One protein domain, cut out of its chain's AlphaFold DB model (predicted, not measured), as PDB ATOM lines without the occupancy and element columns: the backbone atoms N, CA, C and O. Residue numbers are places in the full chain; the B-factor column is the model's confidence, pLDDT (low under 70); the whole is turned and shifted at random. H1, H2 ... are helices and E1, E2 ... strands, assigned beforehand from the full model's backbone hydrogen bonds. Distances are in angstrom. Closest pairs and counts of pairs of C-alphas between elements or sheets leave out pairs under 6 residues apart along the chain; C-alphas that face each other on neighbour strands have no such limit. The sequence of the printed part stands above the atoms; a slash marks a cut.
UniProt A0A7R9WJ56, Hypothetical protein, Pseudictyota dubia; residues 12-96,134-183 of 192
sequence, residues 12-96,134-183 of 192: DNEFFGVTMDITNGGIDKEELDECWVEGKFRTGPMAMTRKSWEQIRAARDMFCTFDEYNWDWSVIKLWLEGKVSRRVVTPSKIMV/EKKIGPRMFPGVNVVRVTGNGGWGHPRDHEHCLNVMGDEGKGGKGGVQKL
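This is residues 12 to 96 and 134 to 183 of the 192 residues of the protein "Hypothetical protein" of Pseudictyota dubia (UniProt A0A7R9WJ56). An elongated domain has a small twisted sheet of five strands at one end and a loose group of helices spread along the rest of its length: H1 and H3 next after the sheet, then H2, then H4, with H5 at the far end. Residues 142 to 158 lead from the sheet back to H4 without a named element, and residues 173 to 178 stick out before H5. The 135 printed residues include five named strands and five named helices, in the order E1 E2 E3 H1 H2 H3 E4 E5 H4 H5; the mixed sheet runs E3 E1 E4 E2 E5. The class is mixed, helices and strands, with under half of the residues in named elements. The whole is only just compact, close to loose, with a radius of gyration of the C-alphas of 16.8 A and spans of 54 by 33 by 25 A.

E1, residues 17 to 19, is antiparallel to the edge strand E3, residues 46 to 48, with N 18 and O 47 at 2.8 A. E1 is parallel to E4, residues 87 to 91, with N 19 and O 89 at 2.9 A. E4 is antiparallel to E2, residues 36 to 40, with N 37 and O 90 at 2.8 A. E2 is parallel to the other edge strand, E5, residues 137 to 141, with N 138 and O 36 at 2.7 A. From edge to edge the strands' lines turn by 108 degrees. H1, residues 50 to 58, is only just not on the sheet, with 4 pairs of C-alphas within 10 A. H1 is close to but not clearly touching H3, residues 71 to 80, about perpendicular at 84 degrees; the closest C-alphas, of Ile 56 and Leu 78, are 7.5 A apart. H2, residues 60 to 65, touches H3 at a steep tilt of 62 degrees, opposite ways, closest at the C-alphas of Phe 63 and Ser 74, 5.7 A. H2 also touches H4, residues 159 to 168, at a shallow tilt of 20 degrees, opposite ways, closest at the C-alphas of Cys 64 and His 162, 5.2 A. H5, residues 179 to 183, touches no helix, but H4 and H5 are near each other. In H1, H2, H3, H4 and H5 every O i to N i+4 pair is within hydrogen-bond range.

E1 begins at C-alpha 17, (199.197, 320.142, 243.305), and measures 6.8 A; E2 measures 13.0 A, E3 6.2 A, H1 12.2 A, H2 8.3 A and H3 14.4 A. E4 measures 13.4 A, E5 9.8 A, H4 14.4 A and H5 6.4 A, ending at C-alpha 183, (210.073, 348.774, 256.271).

The C-alphas of Leu 32 and Lys 182, the two farthest apart, are 54.0 A apart. Residues 97 to 133 are not printed, and C-alphas 96 and 134 are 17.1 A apart across this cut. The links from E1 to E2 and from E5 to H4 are long. The mean pLDDT of the printed part is 80.3; it is under 70 at residues 12 to 13, 25 to 29, 31 to 34, 134 to 148 and 171 to 183.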
ATOM      1  N   ASP A  12     195.949 314.315 251.725       57.22
ATOM      2  CA  ASP A  12     196.163 315.691 251.265       57.22
ATOM      3  C   ASP A  12     197.656 316.079 251.209       57.22
ATOM      4  O   ASP A  12     198.005 317.120 250.659       57.22
ATOM      5  N   ASN A  13     198.555 315.280 251.797       66.56
ATOM      6  CA  ASN A  13     200.012 315.394 251.620       66.56
ATOM      7  C   ASN A  13     200.537 314.522 250.476       66.56
ATOM      8  O   ASN A  13     201.738 314.531 250.201       66.56
ATOM      9  N   GLU A  14     199.665 313.751 249.829       82.31
ATOM     10  CA  GLU A  14     200.068 312.840 248.772       82.31
ATOM     11  C   GLU A  14     200.546 313.615 247.542       82.31
ATOM     12  O   GLU A  14     201.608 313.312 246.999       82.31
ATOM     13  N   PHE A  15     199.828 314.679 247.169       87.81
ATOM     14  CA  PHE A  15     200.112 315.499 245.996       87.81
ATOM     15  C   PHE A  15     200.439 316.943 246.370       87.81
ATOM     16  O   PHE A  15     199.776 317.575 247.185       87.81
ATOM     17  N   PHE A  16     201.447 317.494 245.708       90.56
ATOM     18  CA  PHE A  16     201.819 318.898 245.806       90.56
ATOM     19  C   PHE A  16     200.785 319.816 245.145       90.56
ATOM     20  O   PHE A  16     200.499 320.903 245.649       90.56
ATOM     21  N   GLY A  17     200.187 319.369 244.042       90.69
ATOM     22  CA  GLY A  17     199.197 320.142 243.305       90.69
ATOM     23  C   GLY A  17     198.834 319.527 241.960       90.69
ATOM     24  O   GLY A  17     199.076 318.346 241.699       90.69
ATOM     25  N   VAL A  18     198.254 320.362 241.107       89.56
ATOM     26  CA  VAL A  18     197.849 320.040 239.739       89.56
ATOM     27  C   VAL A  18     198.678 320.878 238.773       89.56
ATOM     28  O   VAL A  18     198.769 322.093 238.947       89.56
ATOM     29  N   THR A  19     199.249 320.252 237.746       87.75
ATOM     30  CA  THR A  19     199.825 320.952 236.585       87.75
ATOM     31  C   THR A  19     198.904 320.794 235.379       87.75
ATOM     32  O   THR A  19     198.131 319.842 235.293       87.75
ATOM     33  N   MET A  20     198.940 321.769 234.473       84.56
ATOM     34  CA  MET A  20     198.106 321.818 233.263       84.56
ATOM     35  C   MET A  20     198.907 321.597 231.973       84.56
ATOM     36  O   MET A  20     198.363 321.706 230.873       84.56
ATOM     37  N   ASP A  21     200.193 321.293 232.113       80.81
ATOM     38  CA  ASP A  21     201.111 321.031 231.016       80.81
ATOM     39  C   ASP A  21     201.949 319.784 231.326       80.81
ATOM     40  O   ASP A  21     202.855 319.813 232.163       80.81
ATOM     41  N   ILE A  22     201.644 318.684 230.635       79.50
ATOM     42  CA  ILE A  22     202.397 317.426 230.732       79.50
ATOM     43  C   ILE A  22     203.756 317.502 230.031       79.50
ATOM     44  O   ILE A  22     204.657 316.725 230.338       79.50
ATOM     45  N   THR A  23     203.923 318.449 229.105       73.69
ATOM     46  CA  THR A  23     205.131 318.572 228.284       73.69
ATOM     47  C   THR A  23     206.241 319.353 228.959       73.69
ATOM     48  O   THR A  23     207.331 319.454 228.403       73.69
ATOM     49  N   ASN A  24     206.004 319.903 230.151       70.19
ATOM     50  CA  ASN A  24     207.014 320.656 230.885       70.19
ATOM     51  C   ASN A  24     207.594 321.809 230.037       70.19
ATOM     52  O   ASN A  24     208.806 321.901 229.836       70.19
ATOM     53  N   GLY A  25     206.722 322.648 229.472       68.00
ATOM     54  CA  GLY A  25     207.100 323.748 228.586       68.00
ATOM     55  C   GLY A  25     207.515 323.306 227.180       68.00
ATOM     56  O   GLY A  25     208.282 324.014 226.529       68.00
ATOM     57  N   GLY A  26     207.034 322.152 226.705       66.31
ATOM     58  CA  GLY A  26     207.352 321.602 225.381       66.31
ATOM     59  C   GLY A  26     208.619 320.739 225.309       66.31
ATOM     60  O   GLY A  26     209.084 320.446 224.208       66.31
ATOM     61  N   ILE A  27     209.188 320.347 226.454       66.19
ATOM     62  CA  ILE A  27     210.356 319.453 226.546       66.19
ATOM     63  C   ILE A  27     209.946 317.990 226.334       66.19
ATOM     64  O   ILE A  27     210.571 317.266 225.557       66.19
ATOM     65  N   ASP A  28     208.899 317.559 227.032       68.38
ATOM     66  CA  ASP A  28     208.350 316.210 226.958       68.38
ATOM     67  C   ASP A  28     207.270 316.133 225.859       68.38
ATOM     68  O   ASP A  28     206.737 317.143 225.396       68.38
ATOM     69  N   LYS A  29     206.948 314.922 225.391       67.94
ATOM     70  CA  LYS A  29     205.895 314.720 224.381       67.94
ATOM     71  C   LYS A  29     204.523 314.635 225.046       67.94
ATOM     72  O   LYS A  29     204.396 314.045 226.113       67.94
ATOM     73  N   GLU A  30     203.505 315.178 224.382       70.12
ATOM     74  CA  GLU A  30     202.102 314.984 224.766       70.12
ATOM     75  C   GLU A  30     201.683 313.518 224.581       70.12
ATOM     76  O   GLU A  30     202.133 312.850 223.642       70.12
ATOM     77  N   GLU A  31     200.788 313.032 225.444       67.12
ATOM     78  CA  GLU A  31     200.115 311.751 225.248       67.12
ATOM     79  C   GLU A  31     198.701 311.952 224.691       67.12
ATOM     80  O   GLU A  31     197.981 312.878 225.045       67.12
ATOM     81  N   LEU A  32     198.275 311.054 223.801       62.53
ATOM     82  CA  LEU A  32     196.982 311.184 223.117       62.53
ATOM     83  C   LEU A  32     195.787 310.678 223.948       62.53
ATOM     84  O   LEU A  32     194.644 310.797 223.498       62.53
ATOM     85  N   ASP A  33     196.030 310.145 225.146       67.44
ATOM     86  CA  ASP A  33     195.001 309.581 226.020       67.44
ATOM     87  C   ASP A  33     194.179 310.681 226.729       67.44
ATOM     88  O   ASP A  33     194.682 311.749 227.062       67.44
ATOM     89  N   GLU A  34     192.886 310.438 226.975       68.75
ATOM     90  CA  GLU A  34     191.951 311.402 227.599       68.75
ATOM     91  C   GLU A  34     191.793 311.197 229.113       68.75
ATOM     92  O   GLU A  34     190.679 311.196 229.642       68.75
ATOM     93  N   CYS A  35     192.898 311.001 229.832       76.38
ATOM     94  CA  CYS A  35     192.881 310.804 231.281       76.38
ATOM     95  C   CYS A  35     193.777 311.795 232.027       76.38
ATOM     96  O   CYS A  35     194.575 312.530 231.446       76.38
ATOM     97  N   TRP A  36     193.602 311.836 233.343       82.75
ATOM     98  CA  TRP A  36     194.562 312.446 234.254       82.75
ATOM     99  C   TRP A  36     195.582 311.393 234.668       82.75
ATOM    100  O   TRP A  36     195.238 310.224 234.810       82.75
ATOM    101  N   VAL A  37     196.826 311.784 234.892       83.06
ATOM    102  CA  VAL A  37     197.900 310.884 235.315       83.06
ATOM    103  C   VAL A  37     198.664 311.487 236.481       83.06
ATOM    104  O   VAL A  37     198.673 312.703 236.697       83.06
ATOM    105  N   GLU A  38     199.303 310.618 237.253       85.44
ATOM    106  CA  GLU A  38     200.270 311.049 238.249       85.44
ATOM    107  C   GLU A  38     201.584 311.415 237.561       85.44
ATOM    108  O   GLU A  38     202.092 310.678 236.718       85.44
ATOM    109  N   GLY A  39     202.167 312.534 237.966       83.31
ATOM    110  CA  GLY A  39     203.475 312.973 237.526       83.31
ATOM    111  C   GLY A  39     204.319 313.489 238.679       83.31
ATOM    112  O   GLY A  39     203.956 313.450 239.856       83.31
ATOM    113  N   LYS A  40     205.477 314.016 238.306       84.81
ATOM    114  CA  LYS A  40     206.412 314.678 239.205       84.81
ATOM    115  C   LYS A  40     206.445 316.170 238.876       84.81
ATOM    116  O   LYS A  40     206.655 316.506 237.710       84.81
ATOM    117  N   PHE A  41     206.252 317.038 239.875       83.44
ATOM    118  CA  PHE A  41     206.394 318.487 239.696       83.44
ATOM    119  C   PHE A  41     207.761 318.851 239.099       83.44
ATOM    120  O   PHE A  41     208.786 318.296 239.489       83.44
ATOM    121  N   ARG A  42     207.783 319.795 238.158       77.62
ATOM    122  CA  ARG A  42     209.025 320.338 237.609       77.62
ATOM    123  C   ARG A  42     208.910 321.841 237.462       77.62
ATOM    124  O   ARG A  42     209.327 322.563 238.352       77.62
ATOM    125  N   THR A  43     208.290 322.286 236.379       75.06
ATOM    126  CA  THR A  43     208.008 323.691 236.107       75.06
ATOM    127  C   THR A  43     206.627 323.831 235.471       75.06
ATOM    128  O   THR A  43     205.930 322.843 235.226       75.06
ATOM    129  N   GLY A  44     206.231 325.070 235.214       75.00
ATOM    130  CA  GLY A  44     205.026 325.404 234.481       75.00
ATOM    131  C   GLY A  44     203.825 325.749 235.364       75.00
ATOM    132  O   GLY A  44     203.928 325.844 236.591       75.00
ATOM    133  N   PRO A  45     202.675 326.003 234.720       76.56
ATOM    134  CA  PRO A  45     201.459 326.429 235.392       76.56
ATOM    135  C   PRO A  45     201.017 325.395 236.420       76.56
ATOM    136  O   PRO A  45     200.825 324.222 236.097       76.56
ATOM    137  N   MET A  46     200.800 325.853 237.647       86.38
ATOM    138  CA  MET A  46     200.426 324.985 238.748       86.38
ATOM    139  C   MET A  46     199.310 325.596 239.579       86.38
ATOM    140  O   MET A  46     199.348 326.774 239.934       86.38
ATOM    141  N   ALA A  47     198.355 324.753 239.947       90.38
ATOM    142  CA  ALA A  47     197.451 325.005 241.053       90.38
ATOM    143  C   ALA A  47     197.920 324.185 242.257       90.38
ATOM    144  O   ALA A  47     198.074 322.969 242.163       90.38
ATOM    145  N   MET A  48     198.137 324.841 243.392       90.31
ATOM    146  CA  MET A  48     198.520 324.183 244.641       90.31
ATOM    147  C   MET A  48     197.465 324.426 245.717       90.31
ATOM    148  O   MET A  48     196.749 325.429 245.693       90.31
ATOM    149  N   THR A  49     197.359 323.501 246.667       90.38
ATOM    150  CA  THR A  49     196.452 323.667 247.806       90.38
ATOM    151  C   THR A  49     197.019 324.685 248.799       90.38
ATOM    152  O   THR A  49     198.223 324.957 248.821       90.38
ATOM    153  N   ARG A  50     196.164 325.216 249.684       91.00
ATOM    154  CA  ARG A  50     196.616 326.047 250.815       91.00
ATOM    155  C   ARG A  50     197.667 325.325 251.663       91.00
ATOM    156  O   ARG A  50     198.630 325.944 252.094       91.00
ATOM    157  N   LYS A  51     197.507 324.019 251.845       90.31
ATOM    158  CA  LYS A  51     198.421 323.182 252.618       90.31
ATOM    159  C   LYS A  51     199.797 323.063 251.961       90.31
ATOM    160  O   LYS A  51     200.805 323.254 252.632       90.31
ATOM    161  N   SER A  52     199.850 322.816 250.650       92.31
ATOM    162  CA  SER A  52     201.108 322.801 249.890       92.31
ATOM    163  C   SER A  52     201.837 324.141 249.999       92.31
ATOM    164  O   SER A  52     203.045 324.180 250.217       92.31
ATOM    165  N   TRP A  53     201.095 325.251 249.927       93.50
ATOM    166  CA  TRP A  53     201.651 326.587 250.146       93.50
ATOM    167  C   TRP A  53     202.209 326.770 251.567       93.50
ATOM    168  O   TRP A  53     203.312 327.289 251.748       93.50
ATOM    169  N   GLU A  54     201.488 326.304 252.586       93.88
ATOM    170  CA  GLU A  54     201.945 326.345 253.979       93.88
ATOM    171  C   GLU A  54     203.212 325.505 254.207       93.88
ATOM    172  O   GLU A  54     204.083 325.926 254.968       93.88
ATOM    173  N   GLN A  55     203.378 324.379 253.507       93.94
ATOM    174  CA  GLN A  55     204.613 323.585 253.542       93.94
ATOM    175  C   GLN A  55     205.807 324.345 252.943       93.94
ATOM    176  O   GLN A  55     206.882 324.362 253.546       93.94
ATOM    177  N   ILE A  56     205.621 325.031 251.807       95.06
ATOM    178  CA  ILE A  56     206.658 325.901 251.217       95.06
ATOM    179  C   ILE A  56     207.036 327.001 252.209       95.06
ATOM    180  O   ILE A  56     208.218 327.223 252.472       95.06
ATOM    181  N   ARG A  57     206.042 327.657 252.819       95.31
ATOM    182  CA  ARG A  57     206.269 328.688 253.840       95.31
ATOM    183  C   ARG A  57     207.005 328.161 255.067       95.31
ATOM    184  O   ARG A  57     207.896 328.840 255.572       95.31
ATOM    185  N   ALA A  58     206.660 326.972 255.548       95.00
ATOM    186  CA  ALA A  58     207.357 326.340 256.664       95.00
ATOM    187  C   ALA A  58     208.824 326.020 256.324       95.00
ATOM    188  O   ALA A  58     209.674 326.011 257.210       95.00
ATOM    189  N   ALA A  59     209.134 325.810 255.041       96.44
ATOM    190  CA  ALA A  59     210.483 325.600 254.526       96.44
ATOM    191  C   ALA A  59     211.111 326.862 253.898       96.44
ATOM    192  O   ALA A  59     212.094 326.753 253.159       96.44
ATOM    193  N   ARG A  60     210.577 328.058 254.197       96.62
ATOM    194  CA  ARG A  60     211.003 329.320 253.567       96.62
ATOM    195  C   ARG A  60     212.493 329.607 253.706       96.62
ATOM    196  O   ARG A  60     213.046 330.224 252.814       96.62
ATOM    197  N   ASP A  61     213.138 329.178 254.793       96.56
ATOM    198  CA  ASP A  61     214.561 329.458 255.000       96.56
ATOM    199  C   ASP A  61     215.376 328.782 253.895       96.56
ATOM    200  O   ASP A  61     216.178 329.424 253.233       96.56
ATOM    201  N   MET A  62     215.062 327.520 253.592       96.31
ATOM    202  CA  MET A  62     215.670 326.795 252.479       96.31
ATOM    203  C   MET A  62     215.277 327.386 251.124       96.31
ATOM    204  O   MET A  62     216.137 327.533 250.264       96.31
ATOM    205  N   PHE A  63     214.000 327.726 250.932       96.75
ATOM    206  CA  PHE A  63     213.521 328.304 249.675       96.75
ATOM    207  C   PHE A  63     214.192 329.649 249.363       96.75
ATOM    208  O   PHE A  63     214.591 329.893 248.232       96.75
ATOM    209  N   CYS A  64     214.333 330.513 250.369       97.06
ATOM    210  CA  CYS A  64     214.826 331.873 250.204       97.06
ATOM    211  C   CYS A  64     216.351 331.977 250.157       97.06
ATOM    212  O   CYS A  64     216.833 332.957 249.601       97.06
ATOM    213  N   THR A  65     217.102 331.037 250.750       96.88
ATOM    214  CA  THR A  65     218.576 331.107 250.805       96.88
ATOM    215  C   THR A  65     219.278 330.117 249.881       96.88
ATOM    216  O   THR A  65     220.509 330.089 249.843       96.88
ATOM    217  N   PHE A  66     218.538 329.260 249.171       96.69
ATOM    218  CA  PHE A  66     219.116 328.435 248.117       96.69
ATOM    219  C   PHE A  66     219.541 329.344 246.957       96.69
ATOM    220  O   PHE A  66     218.755 330.176 246.516       96.69
ATOM    221  N   ASP A  67     220.796 329.233 246.507       96.44
ATOM    222  CA  ASP A  67     221.347 330.082 245.441       96.44
ATOM    223  C   ASP A  67     220.825 329.642 244.062       96.44
ATOM    224  O   ASP A  67     221.525 329.019 243.263       96.44
ATOM    225  N   GLU A  68     219.539 329.896 243.848       95.06
ATOM    226  CA  GLU A  68     218.750 329.514 242.690       95.06
ATOM    227  C   GLU A  68     217.664 330.568 242.460       95.06
ATOM    228  O   GLU A  68     216.704 330.681 243.228       95.06
ATOM    229  N   TYR A  69     217.818 331.361 241.402       94.31
ATOM    230  CA  TYR A  69     216.871 332.429 241.081       94.31
ATOM    231  C   TYR A  69     215.562 331.902 240.468       94.31
ATOM    232  O   TYR A  69     214.562 332.626 240.408       94.31
ATOM    233  N   ASN A  70     215.546 330.653 239.996       92.56
ATOM    234  CA  ASN A  70     214.364 330.023 239.434       92.56
ATOM    235  C   ASN A  70     213.492 329.398 240.543       92.56
ATOM    236  O   ASN A  70     213.853 328.413 241.186       92.56
ATOM    237  N   TRP A  71     212.303 329.966 240.768       92.81
ATOM    238  CA  TRP A  71     211.397 329.554 241.853       92.81
ATOM    239  C   TRP A  71     211.005 328.069 241.802       92.81
ATOM    240  O   TRP A  71     210.829 327.431 242.839       92.81
ATOM    241  N   ASP A  72     210.860 327.515 240.604       90.69
ATOM    242  CA  ASP A  72     210.490 326.132 240.328       90.69
ATOM    243  C   ASP A  72     211.608 325.163 240.734       90.69
ATOM    244  O   ASP A  72     211.350 324.198 241.457       90.69
ATOM    245  N   TRP A  73     212.863 325.468 240.394       91.81
ATOM    246  CA  TRP A  73     214.034 324.728 240.876       91.81
ATOM    247  C   TRP A  73     214.194 324.814 242.396       91.81
ATOM    248  O   TRP A  73     214.530 323.810 243.035       91.81
ATOM    249  N   SER A  74     213.861 325.955 242.999       94.56
ATOM    250  CA  SER A  74     213.798 326.093 244.458       94.56
ATOM    251  C   SER A  74     212.706 325.213 245.082       94.56
ATOM    252  O   SER A  74     212.950 324.580 246.110       94.56
ATOM    253  N   VAL A  75     211.537 325.052 244.448       93.75
ATOM    254  CA  VAL A  75     210.518 324.073 244.884       93.75
ATOM    255  C   VAL A  75     211.010 322.631 244.715       93.75
ATOM    256  O   VAL A  75     210.815 321.814 245.620       93.75
ATOM    257  N   ILE A  76     211.695 322.299 243.615       92.06
ATOM    258  CA  ILE A  76     212.318 320.975 243.446       92.06
ATOM    259  C   ILE A  76     213.340 320.737 244.564       92.06
ATOM    260  O   ILE A  76     213.401 319.642 245.115       92.06
ATOM    261  N   LYS A  77     214.110 321.742 244.993       94.12
ATOM    262  CA  LYS A  77     214.991 321.585 246.159       94.12
ATOM    263  C   LYS A  77     214.201 321.200 247.417       94.12
ATOM    264  O   LYS A  77     214.607 320.271 248.115       94.12
ATOM    265  N   LEU A  78     213.050 321.823 247.671       94.12
ATOM    266  CA  LEU A  78     212.183 321.463 248.800       94.12
ATOM    267  C   LEU A  78     211.652 320.024 248.709       94.12
ATOM    268  O   LEU A  78     211.610 319.326 249.724       94.12
ATOM    269  N   TRP A  79     211.277 319.559 247.513       91.06
ATOM    270  CA  TRP A  79     210.794 318.185 247.306       91.06
ATOM    271  C   TRP A  79     211.880 317.145 247.655       91.06
ATOM    272  O   TRP A  79     211.577 316.040 248.097       91.06
ATOM    273  N   LEU A  80     213.161 317.506 247.480       91.25
ATOM    274  CA  LEU A  80     214.299 316.567 247.476       91.25
ATOM    275  C   LEU A  80     214.694 316.323 248.924       91.25
ATOM    276  O   LEU A  80     215.086 315.228 249.305       91.25
ATOM    277  N   GLU A  81     214.513 317.371 249.720       92.44
ATOM    278  CA  GLU A  81     214.675 317.422 251.163       92.44
ATOM    279  C   GLU A  81     213.403 316.974 251.908       92.44
ATOM    280  O   GLU A  81     213.313 317.121 253.129       92.44
ATOM    281  N   GLY A  82     212.395 316.460 251.188       91.19
ATOM    282  CA  GLY A  82     211.153 315.935 251.759       91.19
ATOM    283  C   GLY A  82     210.295 316.981 252.479       91.19
ATOM    284  O   GLY A  82     209.539 316.634 253.384       91.19
ATOM    285  N   LYS A  83     210.436 318.265 252.126       93.25
ATOM    286  CA  LYS A  83     209.676 319.376 252.728       93.25
ATOM    287  C   LYS A  83     208.296 319.562 252.099       93.25
ATOM    288  O   LYS A  83     207.388 320.035 252.772       93.25
ATOM    289  N   VAL A  84     208.154 319.185 250.830       92.50
ATOM    290  CA  VAL A  84     206.898 319.187 250.065       92.50
ATOM    291  C   VAL A  84     206.771 317.867 249.306       92.50
ATOM    292  O   VAL A  84     207.779 317.199 249.056       92.50
ATOM    293  N   SER A  85     205.550 317.479 248.924       90.81
ATOM    294  CA  SER A  85     205.370 316.325 248.035       90.81
ATOM    295  C   SER A  85     206.015 316.581 246.671       90.81
ATOM    296  O   SER A  85     206.081 317.708 246.186       90.81
ATOM    297  N   ARG A  86     206.471 315.506 246.029       88.19
ATOM    298  CA  ARG A  86     206.943 315.540 244.641       88.19
ATOM    299  C   ARG A  86     205.849 315.290 243.608       88.19
ATOM    300  O   ARG A  86     206.049 315.546 242.422       88.19
ATOM    301  N   ARG A  87     204.735 314.701 244.044       88.25
ATOM    302  CA  ARG A  87     203.712 314.128 243.165       88.25
ATOM    303  C   ARG A  87     202.751 315.223 242.735       88.25
ATOM    304  O   ARG A  87     202.348 316.047 243.550       88.25
ATOM    305  N   VAL A  88     202.368 315.230 241.471       88.00
ATOM    306  CA  VAL A  88     201.344 316.131 240.929       88.00
ATOM    307  C   VAL A  88     200.358 315.345 240.094       88.00
ATOM    308  O   VAL A  88     200.680 314.273 239.587       88.00
ATOM    309  N   VAL A  89     199.167 315.898 239.932       87.44
ATOM    310  CA  VAL A  89     198.184 315.397 238.975       87.44
ATOM    311  C   VAL A  89     198.285 316.246 237.708       87.44
ATOM    312  O   VAL A  89     198.302 317.472 237.787       87.44
ATOM    313  N   THR A  90     198.396 315.611 236.543       85.00
ATOM    314  CA  THR A  90     198.506 316.291 235.240       85.00
ATOM    315  C   THR A  90     197.545 315.671 234.232       85.00
ATOM    316  O   THR A  90     197.349 314.457 234.267       85.00
ATOM    317  N   PRO A  91     196.922 316.448 233.334       82.88
ATOM    318  CA  PRO A  91     196.183 315.868 232.221       82.88
ATOM    319  C   PRO A  91     197.169 315.233 231.230       82.88
ATOM    320  O   PRO A  91     198.268 315.751 231.047       82.88
ATOM    321  N   SER A  92     196.782 314.133 230.580       78.38
ATOM    322  CA  SER A  92     197.565 313.518 229.495       78.38
ATOM    323  C   SER A  92     197.631 314.400 228.240       78.38
ATOM    324  O   SER A  92     198.598 314.304 227.488       78.38
ATOM    325  N   LYS A  93     196.650 315.299 228.065       77.69
ATOM    326  CA  LYS A  93     196.598 316.322 227.008       77.69
ATOM    327  C   LYS A  93     196.993 317.698 227.534       77.69
ATOM    328  O   LYS A  93     196.662 318.047 228.667       77.69
ATOM    329  N   ILE A  94     197.650 318.508 226.708       76.69
ATOM    330  CA  ILE A  94     198.089 319.854 227.098       76.69
ATOM    331  C   ILE A  94     196.874 320.776 227.250       76.69
ATOM    332  O   ILE A  94     196.152 321.037 226.289       76.69
ATOM    333  N   MET A  95     196.684 321.332 228.449       79.38
ATOM    334  CA  MET A  95     195.624 322.309 228.731       79.38
ATOM    335  C   MET A  95     196.141 323.751 228.705       79.38
ATOM    336  O   MET A  95     195.360 324.682 228.512       79.38
ATOM    337  N   VAL A  96     197.452 323.947 228.876       79.88
ATOM    338  CA  VAL A  96     198.121 325.251 228.782       79.88
ATOM    339  C   VAL A  96     199.356 325.137 227.897       79.88
ATOM    340  O   VAL A  96     200.225 324.312 228.144       79.88
ATOM    341  N   GLU A 134     188.266 312.934 230.508       62.34
ATOM    342  CA  GLU A 134     187.500 312.135 231.461       62.34
ATOM    343  C   GLU A 134     188.058 312.350 232.878       62.34
ATOM    344  O   GLU A 134     189.266 312.442 233.088       62.34
ATOM    345  N   LYS A 135     187.186 312.373 233.896       61.44
ATOM    346  CA  LYS A 135     187.565 312.507 235.322       61.44
ATOM    347  C   LYS A 135     188.198 311.224 235.895       61.44
ATOM    348  O   LYS A 135     187.980 310.881 237.056       61.44
ATOM    349  N   LYS A 136     188.923 310.461 235.084       66.06
ATOM    350  CA  LYS A 136     189.620 309.251 235.518       66.06
ATOM    351  C   LYS A 136     191.096 309.579 235.658       66.06
ATOM    352  O   LYS A 136     191.723 310.017 234.697       66.06
ATOM    353  N   ILE A 137     191.633 309.346 236.852       67.31
ATOM    354  CA  ILE A 137     193.076 309.243 237.030       67.31
ATOM    355  C   ILE A 137     193.449 307.847 236.529       67.31
ATOM    356  O   ILE A 137     193.009 306.842 237.087       67.31
ATOM    357  N   GLY A 138     194.156 307.781 235.405       66.06
ATOM    358  CA  GLY A 138     194.670 306.533 234.867       66.06
ATOM    359  C   GLY A 138     195.673 305.902 235.840       66.06
ATOM    360  O   GLY A 138     196.324 306.614 236.599       66.06
ATOM    361  N   PRO A 139     195.872 304.575 235.794       61.72
ATOM    362  CA  PRO A 139     196.808 303.867 236.678       61.72
ATOM    363  C   PRO A 139     198.284 304.181 236.377       61.72
ATOM    364  O   PRO A 139     199.186 303.558 236.931       61.72
ATOM    365  N   ARG A 140     198.543 305.086 235.430       68.75
ATOM    366  CA  ARG A 140     199.870 305.371 234.909       68.75
ATOM    367  C   ARG A 140     200.486 306.534 235.665       68.75
ATOM    368  O   ARG A 140     199.909 307.615 235.762       68.75
ATOM    369  N   MET A 141     201.697 306.288 236.139       66.19
ATOM    370  CA  MET A 141     202.629 307.326 236.531       66.19
ATOM    371  C   MET A 141     203.413 307.718 235.284       66.19
ATOM    372  O   MET A 141     204.071 306.868 234.681       66.19
ATOM    373  N   PHE A 142     203.339 308.981 234.886       67.25
ATOM    374  CA  PHE A 142     204.167 309.489 233.808       67.25
ATOM    375  C   PHE A 142     205.611 309.579 234.328       67.25
ATOM    376  O   PHE A 142     205.861 310.297 235.309       67.25
ATOM    377  N   PRO A 143     206.567 308.821 233.753       57.78
ATOM    378  CA  PRO A 143     207.929 308.774 234.258       57.78
ATOM    379  C   PRO A 143     208.607 310.116 233.995       57.78
ATOM    380  O   PRO A 143     209.159 310.370 232.929       57.78
ATOM    381  N   GLY A 144     208.560 310.999 234.989       58.78
ATOM    382  CA  GLY A 144     209.328 312.229 234.944       58.78
ATOM    383  C   GLY A 144     210.826 311.967 235.097       58.78
ATOM    384  O   GLY A 144     211.226 310.958 235.688       58.78
ATOM    385  N   VAL A 145     211.659 312.896 234.618       59.94
ATOM    386  CA  VAL A 145     213.119 312.850 234.814       59.94
ATOM    387  C   VAL A 145     213.440 312.627 236.293       59.94
ATOM    388  O   VAL A 145     212.915 313.300 237.183       59.94
ATOM    389  N   ASN A 146     214.312 311.654 236.563       65.69
ATOM    390  CA  ASN A 146     214.816 311.396 237.905       65.69
ATOM    391  C   ASN A 146     215.820 312.489 238.287       65.69
ATOM    392  O   ASN A 146     217.022 312.346 238.085       65.69
ATOM    393  N   VAL A 147     215.314 313.590 238.840       68.00
ATOM    394  CA  VAL A 147     216.152 314.608 239.474       68.00
ATOM    395  C   VAL A 147     216.613 314.053 240.819       68.00
ATOM    396  O   VAL A 147     215.805 313.885 241.729       68.00
ATOM    397  N   VAL A 148     217.899 313.719 240.922       68.31
ATOM    398  CA  VAL A 148     218.514 313.172 242.149       68.31
ATOM    399  C   VAL A 148     219.177 314.277 242.974       68.31
ATOM    400  O   VAL A 148     219.287 314.179 244.193       68.31
ATOM    401  N   ARG A 149     219.612 315.353 242.313       73.94
ATOM    402  CA  ARG A 149     220.258 316.507 242.934       73.94
ATOM    403  C   ARG A 149     219.993 317.751 242.096       73.94
ATOM    404  O   ARG A 149     220.044 317.680 240.873       73.94
ATOM    405  N   VAL A 150     219.774 318.876 242.767       78.31
ATOM    406  CA  VAL A 150     219.792 320.210 242.160       78.31
ATOM    407  C   VAL A 150     221.005 320.941 242.723       78.31
ATOM    408  O   VAL A 150     221.138 321.087 243.941       78.31
ATOM    409  N   THR A 151     221.923 321.334 241.846       83.12
ATOM    410  CA  THR A 151     222.912 322.377 242.137       83.12
ATOM    411  C   THR A 151     222.268 323.668 241.658       83.12
ATOM    412  O   THR A 151     221.810 323.690 240.522       83.12
ATOM    413  N   GLY A 152     222.156 324.677 242.521       83.88
ATOM    414  CA  GLY A 152     221.489 325.922 242.148       83.88
ATOM    415  C   GLY A 152     222.181 326.582 240.956       83.88
ATOM    416  O   GLY A 152     223.412 326.554 240.864       83.88
ATOM    417  N   ASN A 153     221.396 327.153 240.047       90.50
ATOM    418  CA  ASN A 153     221.880 327.866 238.865       90.50
ATOM    419  C   ASN A 153     222.577 329.195 239.218       90.50
ATOM    420  O   ASN A 153     223.114 329.864 238.333       90.50
ATOM    421  N   GLY A 154     222.595 329.579 240.498       92.75
ATOM    422  CA  GLY A 154     223.154 330.833 240.976       92.75
ATOM    423  C   GLY A 154     222.177 331.996 240.821       92.75
ATOM    424  O   GLY A 154     220.970 331.815 240.659       92.75
ATOM    425  N   GLY A 155     222.706 333.219 240.860       95.12
ATOM    426  CA  GLY A 155     221.925 334.441 240.638       95.12
ATOM    427  C   GLY A 155     221.030 334.856 241.809       95.12
ATOM    428  O   GLY A 155     220.335 335.861 241.688       95.12
ATOM    429  N   TRP A 156     221.071 334.137 242.935       97.19
ATOM    430  CA  TRP A 156     220.265 334.421 244.125       97.19
ATOM    431  C   TRP A 156     221.103 334.567 245.402       97.19
ATOM    432  O   TRP A 156     220.559 334.768 246.475       97.19
ATOM    433  N   GLY A 157     222.433 334.499 245.342       95.19
ATOM    434  CA  GLY A 157     223.308 334.549 246.521       95.19
ATOM    435  C   GLY A 157     223.388 335.897 247.257       95.19
ATOM    436  O   GLY A 157     224.111 336.000 248.250       95.19
ATOM    437  N   HIS A 158     222.700 336.950 246.798       97.62
ATOM    438  CA  HIS A 158     222.800 338.274 247.410       97.62
ATOM    439  C   HIS A 158     221.957 338.352 248.710       97.62
ATOM    440  O   HIS A 158     220.737 338.203 248.663       97.62
ATOM    441  N   PRO A 159     222.533 338.729 249.875       97.12
ATOM    442  CA  PRO A 159     221.825 338.696 251.167       97.12
ATOM    443  C   PRO A 159     220.520 339.508 251.242       97.12
ATOM    444  O   PRO A 159     219.580 339.121 251.929       97.12
ATOM    445  N   ARG A 160     220.443 340.643 250.533       96.81
ATOM    446  CA  ARG A 160     219.208 341.447 250.425       96.81
ATOM    447  C   ARG A 160     218.040 340.700 249.770       96.81
ATOM    448  O   ARG A 160     216.909 340.923 250.192       96.81
ATOM    449  N   ASP A 161     218.297 339.832 248.793       97.19
ATOM    450  CA  ASP A 161     217.244 339.038 248.148       97.19
ATOM    451  C   ASP A 161     216.689 338.010 249.141       97.19
ATOM    452  O   ASP A 161     215.473 337.863 249.282       97.19
ATOM    453  N   HIS A 162     217.577 337.396 249.932       96.94
ATOM    454  CA  HIS A 162     217.200 336.473 251.008       96.94
ATOM    455  C   HIS A 162     216.367 337.173 252.083       96.94
ATOM    456  O   HIS A 162     215.289 336.693 252.428       96.94
ATOM    457  N   GLU A 163     216.826 338.325 252.590       96.44
ATOM    458  CA  GLU A 163     216.100 339.105 253.605       96.44
ATOM    459  C   GLU A 163     214.711 339.508 253.094       96.44
ATOM    460  O   GLU A 163     213.715 339.365 253.809       96.44
ATOM    461  N   HIS A 164     214.622 339.979 251.848       95.94
ATOM    462  CA  HIS A 164     213.349 340.351 251.244       95.94
ATOM    463  C   HIS A 164     212.398 339.152 251.132       95.94
ATOM    464  O   HIS A 164     211.263 339.233 251.606       95.94
ATOM    465  N   CYS A 165     212.871 338.028 250.585       96.62
ATOM    466  CA  CYS A 165     212.095 336.795 250.460       96.62
ATOM    467  C   CYS A 165     211.575 336.306 251.820       96.62
ATOM    468  O   CYS A 165     210.381 336.039 251.972       96.62
ATOM    469  N   LEU A 166     212.438 336.257 252.840       95.56
ATOM    470  CA  LEU A 166     212.077 335.804 254.187       95.56
ATOM    471  C   LEU A 166     210.994 336.672 254.831       95.56
ATOM    472  O   LEU A 166     210.094 336.144 255.493       95.56
ATOM    473  N   ASN A 167     211.066 337.989 254.619       94.06
ATOM    474  CA  ASN A 167     210.062 338.932 255.103       94.06
ATOM    475  C   ASN A 167     208.710 338.699 254.413       94.06
ATOM    476  O   ASN A 167     207.702 338.517 255.096       94.06
ATOM    477  N   VAL A 168     208.692 338.609 253.076       93.31
ATOM    478  CA  VAL A 168     207.464 338.349 252.300       93.31
ATOM    479  C   VAL A 168     206.820 337.022 252.712       93.31
ATOM    480  O   VAL A 168     205.619 336.964 252.968       93.31
ATOM    481  N   MET A 169     207.619 335.964 252.866       91.19
ATOM    482  CA  MET A 169     207.141 334.630 253.255       91.19
ATOM    483  C   MET A 169     206.700 334.539 254.729       91.19
ATOM    484  O   MET A 169     206.113 333.534 255.146       91.19
ATOM    485  N   GLY A 170     207.007 335.550 255.546       80.31
ATOM    486  CA  GLY A 170     206.768 335.567 256.988       80.31
ATOM    487  C   GLY A 170     205.595 336.385 257.500       80.31
ATOM    488  O   GLY A 170     205.206 336.188 258.652       80.31
ATOM    489  N   ASP A 171     205.036 337.278 256.690       63.38
ATOM    490  CA  ASP A 171     204.135 338.317 257.196       63.38
ATOM    491  C   ASP A 171     202.684 337.855 257.448       63.38
ATOM    492  O   ASP A 171     201.936 338.516 258.169       63.38
ATOM    493  N   GLU A 172     202.274 336.672 256.991       53.25
ATOM    494  CA  GLU A 172     200.903 336.171 257.190       53.25
ATOM    495  C   GLU A 172     200.734 335.332 258.468       53.25
ATOM    496  O   GLU A 172     200.380 334.150 258.437       53.25
ATOM    497  N   GLY A 173     201.019 335.963 259.607       47.47
ATOM    498  CA  GLY A 173     200.754 335.435 260.954       47.47
ATOM    499  C   GLY A 173     200.556 336.515 262.023       47.47
ATOM    500  O   GLY A 173     200.204 336.213 263.162       47.47
ATOM    501  N   LYS A 174     200.748 337.790 261.672       43.81
ATOM    502  CA  LYS A 174     200.399 338.939 262.508       43.81
ATOM    503  C   LYS A 174     199.487 339.820 261.675       43.81
ATOM    504  O   LYS A 174     199.915 340.312 260.637       43.81
ATOM    505  N   GLY A 175     198.237 339.963 262.115       38.00
ATOM    506  CA  GLY A 175     197.230 340.803 261.473       38.00
ATOM    507  C   GLY A 175     197.836 342.091 260.917       38.00
ATOM    508  O   GLY A 175     198.637 342.754 261.583       38.00
ATOM    509  N   GLY A 176     197.491 342.370 259.661       44.03
ATOM    510  CA  GLY A 176     198.093 343.405 258.838       44.03
ATOM    511  C   GLY A 176     198.231 344.762 259.528       44.03
ATOM    512  O   GLY A 176     197.446 345.113 260.409       44.03
ATOM    513  N   LYS A 177     199.222 345.524 259.036       41.00
ATOM    514  CA  LYS A 177     199.582 346.939 259.306       41.00
ATOM    515  C   LYS A 177     200.955 347.174 259.960       41.00
ATOM    516  O   LYS A 177     201.407 348.312 259.974       41.00
ATOM    517  N   GLY A 178     201.669 346.146 260.434       41.19
ATOM    518  CA  GLY A 178     202.949 346.337 261.146       41.19
ATOM    519  C   GLY A 178     204.237 346.248 260.306       41.19
ATOM    520  O   GLY A 178     205.149 347.053 260.503       41.19
ATOM    521  N   GLY A 179     204.337 345.267 259.400       46.41
ATOM    522  CA  GLY A 179     205.587 344.926 258.693       46.41
ATOM    523  C   GLY A 179     205.967 345.927 257.602       46.41
ATOM    524  O   GLY A 179     207.051 346.512 257.631       46.41
ATOM    525  N   VAL A 180     205.018 346.225 256.710       49.75
ATOM    526  CA  VAL A 180     205.207 347.186 255.609       49.75
ATOM    527  C   VAL A 180     205.473 348.603 256.135       49.75
ATOM    528  O   VAL A 180     206.365 349.286 255.639       49.75
ATOM    529  N   GLN A 181     204.788 349.026 257.207       45.12
ATOM    530  CA  GLN A 181     205.012 350.338 257.828       45.12
ATOM    531  C   GLN A 181     206.401 350.440 258.485       45.12
ATOM    532  O   GLN A 181     207.026 351.498 258.435       45.12
ATOM    533  N   LYS A 182     206.920 349.349 259.072       49.44
ATOM    534  CA  LYS A 182     208.282 349.311 259.631       49.44
ATOM    535  C   LYS A 182     209.357 349.388 258.549       49.44
ATOM    536  O   LYS A 182     210.338 350.101 258.742       49.44
ATOM    537  N   LEU A 183     209.169 348.699 257.424       51.31
ATOM    538  CA  LEU A 183     210.073 348.774 256.271       51.31
ATOM    539  C   LEU A 183     210.058 350.169 255.631       51.31
ATOM    540  O   LEU A 183     211.123 350.737 255.398       51.31
TER     541      LEU A 183